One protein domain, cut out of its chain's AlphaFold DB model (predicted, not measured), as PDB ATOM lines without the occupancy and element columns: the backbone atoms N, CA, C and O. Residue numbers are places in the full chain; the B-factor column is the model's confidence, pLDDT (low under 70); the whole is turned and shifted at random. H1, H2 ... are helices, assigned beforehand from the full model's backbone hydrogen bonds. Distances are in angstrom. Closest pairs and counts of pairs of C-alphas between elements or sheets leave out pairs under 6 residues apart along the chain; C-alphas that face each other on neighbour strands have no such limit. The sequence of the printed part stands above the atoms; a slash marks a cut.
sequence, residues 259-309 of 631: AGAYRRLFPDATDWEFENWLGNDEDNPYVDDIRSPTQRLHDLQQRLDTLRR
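AT A GLANCE: This is residues 259 to 309 of the 631 residues of an uncharacterized protein of Pseudomonas monteilii (UniProt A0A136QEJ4). Long helix H3 has short H1 loosely beside part of it, running the same way, and short H2 set crosswise to both; a long loop, residues 279 to 292, swings out between H2 and H3. The printed part has 51 residues, with helices H1, H2, H3 in chain order and no named strand: all helix. It is only just compact, close to loose, with radius of gyration of the C-alphas 11.5 A and spans 36 by 24 by 15 A.

IN THESE COORDINATES: H3, residues 293 to 309, runs 24.4 A to C-alpha 309 at (127.454, 154.121, 160.501). H1, residues 259 to 265, spans 10.1 A from C-alpha 259 at (113.392, 150.648, 139.999). H2, residues 271 to 278, spans 10.5 A.

HOW THE PARTS SIT: H3, with residues 297 to 301 alone, only just touches H1, with 3 pairs of C-alphas within 8 A; the closest C-alphas, of Tyr 262 and Leu 297, are 6.8 A apart. Their tilt is shallow, 17 degrees, the same way. H2 is close to but not clearly touching H1, about perpendicular at 90 degrees; the closest C-alphas, of Ala 259 and Phe 274, are 7.0 A apart. H2 is likewise close to but not clearly touching H3, at 82 degrees. Each O i to N i+4 pair is within hydrogen-bond range in H2 and H3, and 2 of 3 in H1.

THE WHOLE: The farthest C-alphas, of Glu 282 and Arg 309, are 36.4 A apart. The printed part has no cut; link H2 to H3 is long. Residues 279 to 290 have pLDDT under 70.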
ATOM      1  N   ALA A 259     114.450 149.792 139.448       79.81
ATOM      2  CA  ALA A 259     113.392 150.648 139.999       79.81
ATOM      3  C   ALA A 259     113.001 150.215 141.421       79.81
ATOM      4  O   ALA A 259     112.904 151.030 142.336       79.81
ATOM      5  N   GLY A 260     112.874 148.901 141.642       80.69
ATOM      6  CA  GLY A 260     112.625 148.350 142.975       80.69
ATOM      7  C   GLY A 260     113.786 148.556 143.953       80.69
ATOM      8  O   GLY A 260     113.577 148.702 145.155       80.69
ATOM      9  N   ALA A 261     115.029 148.569 143.473       83.31
ATOM     10  CA  ALA A 261     116.184 148.865 144.313       83.31
ATOM     11  C   ALA A 261     116.287 150.364 144.653       83.31
ATOM     12  O   ALA A 261     116.560 150.691 145.804       83.31
ATOM     13  N   TYR A 262     115.954 151.257 143.719       86.56
ATOM     14  CA  TYR A 262     115.854 152.698 143.964       86.56
ATOM     15  C   TYR A 262     114.756 153.038 144.981       86.56
ATOM     16  O   TYR A 262     115.018 153.717 145.971       86.56
ATOM     17  N   ARG A 263     113.554 152.466 144.832       86.12
ATOM     18  CA  ARG A 263     112.443 152.676 145.782       86.12
ATOM     19  C   ARG A 263     112.698 152.113 147.176       86.12
ATOM     20  O   ARG A 263     112.134 152.583 148.154       86.12
ATOM     21  N   ARG A 264     113.597 151.136 147.322       84.56
ATOM     22  CA  ARG A 264     114.051 150.714 148.658       84.56
ATOM     23  C   ARG A 264     114.846 151.813 149.365       84.56
ATOM     24  O   ARG A 264     114.765 151.909 150.590       84.56
ATOM     25  N   LEU A 265     115.574 152.650 148.629       85.56
ATOM     26  CA  LEU A 265     116.266 153.816 149.182       85.56
ATOM     27  C   LEU A 265     115.299 154.978 149.421       85.56
ATOM     28  O   LEU A 265     115.293 155.514 150.529       85.56
ATOM     29  N   PHE A 266     114.433 155.269 148.447       89.19
ATOM     30  CA  PHE A 266     113.437 156.346 148.481       89.19
ATOM     31  C   PHE A 266     112.014 155.776 148.340       89.19
ATOM     32  O   PHE A 266     111.514 155.662 147.222       89.19
ATOM     33  N   PRO A 267     111.370 155.369 149.450       82.94
ATOM     34  CA  PRO A 267     110.064 154.703 149.414       82.94
ATOM     35  C   PRO A 267     108.960 155.497 148.716       82.94
ATOM     36  O   PRO A 267     108.191 154.908 147.965       82.94
ATOM     37  N   ASP A 268     108.938 156.817 148.906       79.75
ATOM     38  CA  ASP A 268     107.892 157.694 148.365       79.75
ATOM     39  C   ASP A 268     108.209 158.195 146.942       79.75
ATOM     40  O   ASP A 268     107.500 159.046 146.412       79.75
ATOM     41  N   ALA A 269     109.273 157.677 146.309       81.81
ATOM     42  CA  ALA A 269     109.695 158.138 144.994       81.81
ATOM     43  C   ALA A 269     108.742 157.694 143.873       81.81
ATOM     44  O   ALA A 269     108.504 156.499 143.639       81.81
ATOM     45  N   THR A 270     108.269 158.682 143.122       82.56
ATOM     46  CA  THR A 270     107.403 158.527 141.950       82.56
ATOM     47  C   THR A 270     108.147 157.913 140.755       82.56
ATOM     48  O   THR A 270     109.379 157.904 140.698       82.56
ATOM     49  N   ASP A 271     107.409 157.370 139.775       78.44
ATOM     50  CA  ASP A 271     107.998 156.924 138.497       78.44
ATOM     51  C   ASP A 271     108.745 158.068 137.799       78.44
ATOM     52  O   ASP A 271     109.870 157.871 137.351       78.44
ATOM     53  N   TRP A 272     108.177 159.279 137.811       76.06
ATOM     54  CA  TRP A 272     108.806 160.467 137.230       76.06
ATOM     55  C   TRP A 272     110.140 160.814 137.905       76.06
ATOM     56  O   TRP A 272     111.128 161.060 137.223       76.06
ATOM     57  N   GLU A 273     110.224 160.772 139.240       79.44
ATOM     58  CA  GLU A 273     111.493 161.011 139.944       79.44
ATOM     59  C   GLU A 273     112.549 159.946 139.632       79.44
ATOM     60  O   GLU A 273     113.740 160.256 139.581       79.44
ATOM     61  N   PHE A 274     112.135 158.694 139.432       83.00
ATOM     62  CA  PHE A 274     113.039 157.619 139.027       83.00
ATOM     63  C   PHE A 274     113.517 157.783 137.576       83.00
ATOM     64  O   PHE A 274     114.704 157.601 137.303       83.00
ATOM     65  N   GLU A 275     112.630 158.158 136.654       79.25
ATOM     66  CA  GLU A 275     112.961 158.439 135.250       79.25
ATOM     67  C   GLU A 275     113.869 159.666 135.112       79.25
ATOM     68  O   GLU A 275     114.864 159.623 134.381       79.25
ATOM     69  N   ASN A 276     113.599 160.716 135.888       79.38
ATOM     70  CA  ASN A 276     114.474 161.874 135.983       79.38
ATOM     71  C   ASN A 276     115.827 161.483 136.601       79.38
ATOM     72  O   ASN A 276     116.875 161.850 136.091       79.38
ATOM     73  N   TRP A 277     115.869 160.646 137.640       81.88
ATOM     74  CA  TRP A 277     117.150 160.144 138.149       81.88
ATOM     75  C   TRP A 277     117.924 159.318 137.102       81.88
ATOM     76  O   TRP A 277     119.155 159.356 137.080       81.88
ATOM     77  N   LEU A 278     117.245 158.609 136.195       76.25
ATOM     78  CA  LEU A 278     117.899 157.803 135.162       76.25
ATOM     79  C   LEU A 278     118.672 158.615 134.119       76.25
ATOM     80  O   LEU A 278     119.640 158.071 133.585       76.25
ATOM     81  N   GLY A 279     118.344 159.888 133.880       64.81
ATOM     82  CA  GLY A 279     119.029 160.670 132.841       64.81
ATOM     83  C   GLY A 279     118.272 160.801 131.520       64.81
ATOM     84  O   GLY A 279     118.895 161.153 130.529       64.81
ATOM     85  N   ASN A 280     116.978 160.460 131.462       58.12
ATOM     86  CA  ASN A 280     116.252 160.355 130.186       58.12
ATOM     87  C   ASN A 280     115.691 161.690 129.648       58.12
ATOM     88  O   ASN A 280     115.191 161.706 128.527       58.12
ATOM     89  N   ASP A 281     115.760 162.773 130.427       52.66
ATOM     90  CA  ASP A 281     115.335 164.123 130.027       52.66
ATOM     91  C   ASP A 281     116.516 164.944 129.477       52.66
ATOM     92  O   ASP A 281     117.627 164.860 130.002       52.66
ATOM     93  N   GLU A 282     116.282 165.772 128.452       48.94
ATOM     94  CA  GLU A 282     117.317 166.635 127.840       48.94
ATOM     95  C   GLU A 282     117.854 167.720 128.804       48.94
ATOM     96  O   GLU A 282     118.976 168.188 128.628       48.94
ATOM     97  N   ASP A 283     117.110 168.047 129.871       52.94
ATOM     98  CA  ASP A 283     117.466 169.029 130.915       52.94
ATOM     99  C   ASP A 283     118.114 168.396 132.171       52.94
ATOM    100  O   ASP A 283     118.131 168.985 133.257       52.94
ATOM    101  N   ASN A 284     118.626 167.165 132.074       51.38
ATOM    102  CA  ASN A 284     119.107 166.443 133.248       51.38
ATOM    103  C   ASN A 284     120.447 166.989 133.801       51.38
ATOM    104  O   ASN A 284     121.458 166.968 133.097       51.38
ATOM    105  N   PRO A 285     120.546 167.357 135.093       53.59
ATOM    106  CA  PRO A 285     121.822 167.758 135.701       53.59
ATOM    107  C   PRO A 285     122.861 166.619 135.775       53.59
ATOM    108  O   PRO A 285     124.016 166.860 136.121       53.59
ATOM    109  N   TYR A 286     122.468 165.383 135.451       53.22
ATOM    110  CA  TYR A 286     123.317 164.197 135.346       53.22
ATOM    111  C   TYR A 286     123.598 163.769 133.890       53.22
ATOM    112  O   TYR A 286     124.131 162.676 133.707       53.22
ATOM    113  N   VAL A 287     123.282 164.583 132.862       52.44
ATOM    114  CA  VAL A 287     123.633 164.284 131.447       52.44
ATOM    115  C   VAL A 287     125.141 164.022 131.282       52.44
ATOM    116  O   VAL A 287     125.529 163.144 130.515       52.44
ATOM    117  N   ASP A 288     125.984 164.717 132.053       53.31
ATOM    118  CA  ASP A 288     127.448 164.563 132.030       53.31
ATOM    119  C   ASP A 288     127.978 163.422 132.927       53.31
ATOM    120  O   ASP A 288     129.189 163.184 133.001       53.31
ATOM    121  N   ASP A 289     127.105 162.694 133.633       64.81
ATOM    122  CA  ASP A 289     127.517 161.596 134.507       64.81
ATOM    123  C   ASP A 289     127.731 160.299 133.711       64.81
ATOM    124  O   ASP A 289     126.799 159.567 133.381       64.81
ATOM    125  N   ILE A 290     129.000 159.982 133.439       66.12
ATOM    126  CA  ILE A 290     129.440 158.811 132.657       66.12
ATOM    127  C   ILE A 290     129.099 157.472 133.366       66.12
ATOM    128  O   ILE A 290     129.215 156.396 132.773       66.12
ATOM    129  N   ARG A 291     128.689 157.496 134.645       75.75
ATOM    130  CA  ARG A 291     128.403 156.288 135.437       75.75
ATOM    131  C   ARG A 291     127.097 155.613 135.027       75.75
ATOM    132  O   ARG A 291     126.056 156.245 134.840       75.75
ATOM    133  N   SER A 292     127.108 154.278 135.020       81.19
ATOM    134  CA  SER A 292     125.884 153.509 134.781       81.19
ATOM    135  C   SER A 292     124.846 153.751 135.894       81.19
ATOM    136  O   SER A 292     125.216 153.969 137.052       81.19
ATOM    137  N   PRO A 293     123.534 153.634 135.613       80.31
ATOM    138  CA  PRO A 293     122.499 153.721 136.647       80.31
ATOM    139  C   PRO A 293     122.720 152.759 137.825       80.31
ATOM    140  O   PRO A 293     122.469 153.093 138.978       80.31
ATOM    141  N   THR A 294     123.256 151.564 137.566       82.38
ATOM    142  CA  THR A 294     123.611 150.595 138.614       82.38
ATOM    143  C   THR A 294     124.755 151.071 139.510       82.38
ATOM    144  O   THR A 294     124.695 150.849 140.718       82.38
ATOM    145  N   GLN A 295     125.769 151.744 138.954       83.44
ATOM    146  CA  GLN A 295     126.859 152.353 139.724       83.44
ATOM    147  C   GLN A 295     126.344 153.522 140.564       83.44
ATOM    148  O   GLN A 295     126.607 153.565 141.759       83.44
ATOM    149  N   ARG A 296     125.517 154.405 139.986       85.88
ATOM    150  CA  ARG A 296     124.892 155.518 140.722       85.88
ATOM    151  C   ARG A 296     124.033 155.029 141.891       85.88
ATOM    152  O   ARG A 296     124.078 155.601 142.976       85.88
ATOM    153  N   LEU A 297     123.286 153.941 141.701       87.38
ATOM    154  CA  LEU A 297     122.505 153.327 142.775       87.38
ATOM    155  C   LEU A 297     123.395 152.720 143.867       87.38
ATOM    156  O   LEU A 297     123.088 152.848 145.051       87.38
ATOM    157  N   HIS A 298     124.489 152.060 143.479       87.44
ATOM    158  CA  HIS A 298     125.461 151.532 144.433       87.44
ATOM    159  C   HIS A 298     126.092 152.656 145.262       87.44
ATOM    160  O   HIS A 298     126.176 152.530 146.481       87.44
ATOM    161  N   ASP A 299     126.448 153.775 144.630       88.94
ATOM    162  CA  ASP A 299     126.987 154.952 145.310       88.94
ATOM    163  C   ASP A 299     125.985 155.520 146.328       88.94
ATOM    164  O   ASP A 299     126.363 155.822 147.458       88.94
ATOM    165  N   LEU A 300     124.697 155.615 145.972       90.56
ATOM    166  CA  LEU A 300     123.639 156.044 146.897       90.56
ATOM    167  C   LEU A 300     123.489 155.093 148.093       90.56
ATOM    168  O   LEU A 300     123.333 155.543 149.226       90.56
ATOM    169  N   GLN A 301     123.569 153.782 147.860       91.31
ATOM    170  CA  GLN A 301     123.528 152.782 148.927       91.31
ATOM    171  C   GLN A 301     124.736 152.925 149.869       91.31
ATOM    172  O   GLN A 301     124.558 152.970 151.084       91.31
ATOM    173  N   GLN A 302     125.947 153.073 149.320       91.69
ATOM    174  CA  GLN A 302     127.178 153.278 150.097       91.69
ATOM    175  C   GLN A 302     127.139 154.561 150.930       91.69
ATOM    176  O   GLN A 302     127.590 154.574 152.079       91.69
ATOM    177  N   ARG A 303     126.578 155.638 150.372       91.44
ATOM    178  CA  ARG A 303     126.365 156.904 151.084       91.44
ATOM    179  C   ARG A 303     125.397 156.744 152.250       91.44
ATOM    180  O   ARG A 303     125.733 157.145 153.362       91.44
ATOM    181  N   LEU A 304     124.256 156.082 152.040       92.81
ATOM    182  CA  LEU A 304     123.300 155.803 153.116       92.81
ATOM    183  C   LEU A 304     123.913 154.928 154.218       92.81
ATOM    184  O   LEU A 304     123.685 155.177 155.401       92.81
ATOM    185  N   ASP A 305     124.686 153.907 153.852       92.06
ATOM    186  CA  ASP A 305     125.323 153.013 154.820       92.06
ATOM    187  C   ASP A 305     126.450 153.720 155.593       92.06
ATOM    188  O   ASP A 305     126.590 153.519 156.802       92.06
ATOM    189  N   THR A 306     127.185 154.618 154.933       94.06
ATOM    190  CA  THR A 306     128.157 155.516 155.575       94.06
ATOM    191  C   THR A 306     127.465 156.458 156.554       94.06
ATOM    192  O   THR A 306     127.812 156.457 157.730       94.06
ATOM    193  N   LEU A 307     126.407 157.155 156.125       94.31
ATOM    194  CA  LEU A 307     125.610 158.025 156.991       94.31
ATOM    195  C   LEU A 307     125.067 157.265 158.210       94.31
ATOM    196  O   LEU A 307     125.159 157.746 159.335       94.31
ATOM    197  N   ARG A 308     124.530 156.053 158.020       94.62
ATOM    198  CA  ARG A 308     124.044 155.214 159.127       94.62
ATOM    199  C   ARG A 308     125.143 154.899 160.128       94.62
ATOM    200  O   ARG A 308     124.904 155.039 161.327       94.62
ATOM    201  N   ARG A 309     126.306 154.453 159.651       94.19
ATOM    202  CA  ARG A 309     127.454 154.121 160.501       94.19
ATOM    203  C   ARG A 309     127.911 155.343 161.291       94.19
ATOM    204  O   ARG A 309     128.020 155.247 162.510       94.19
TER     205      ARG A 309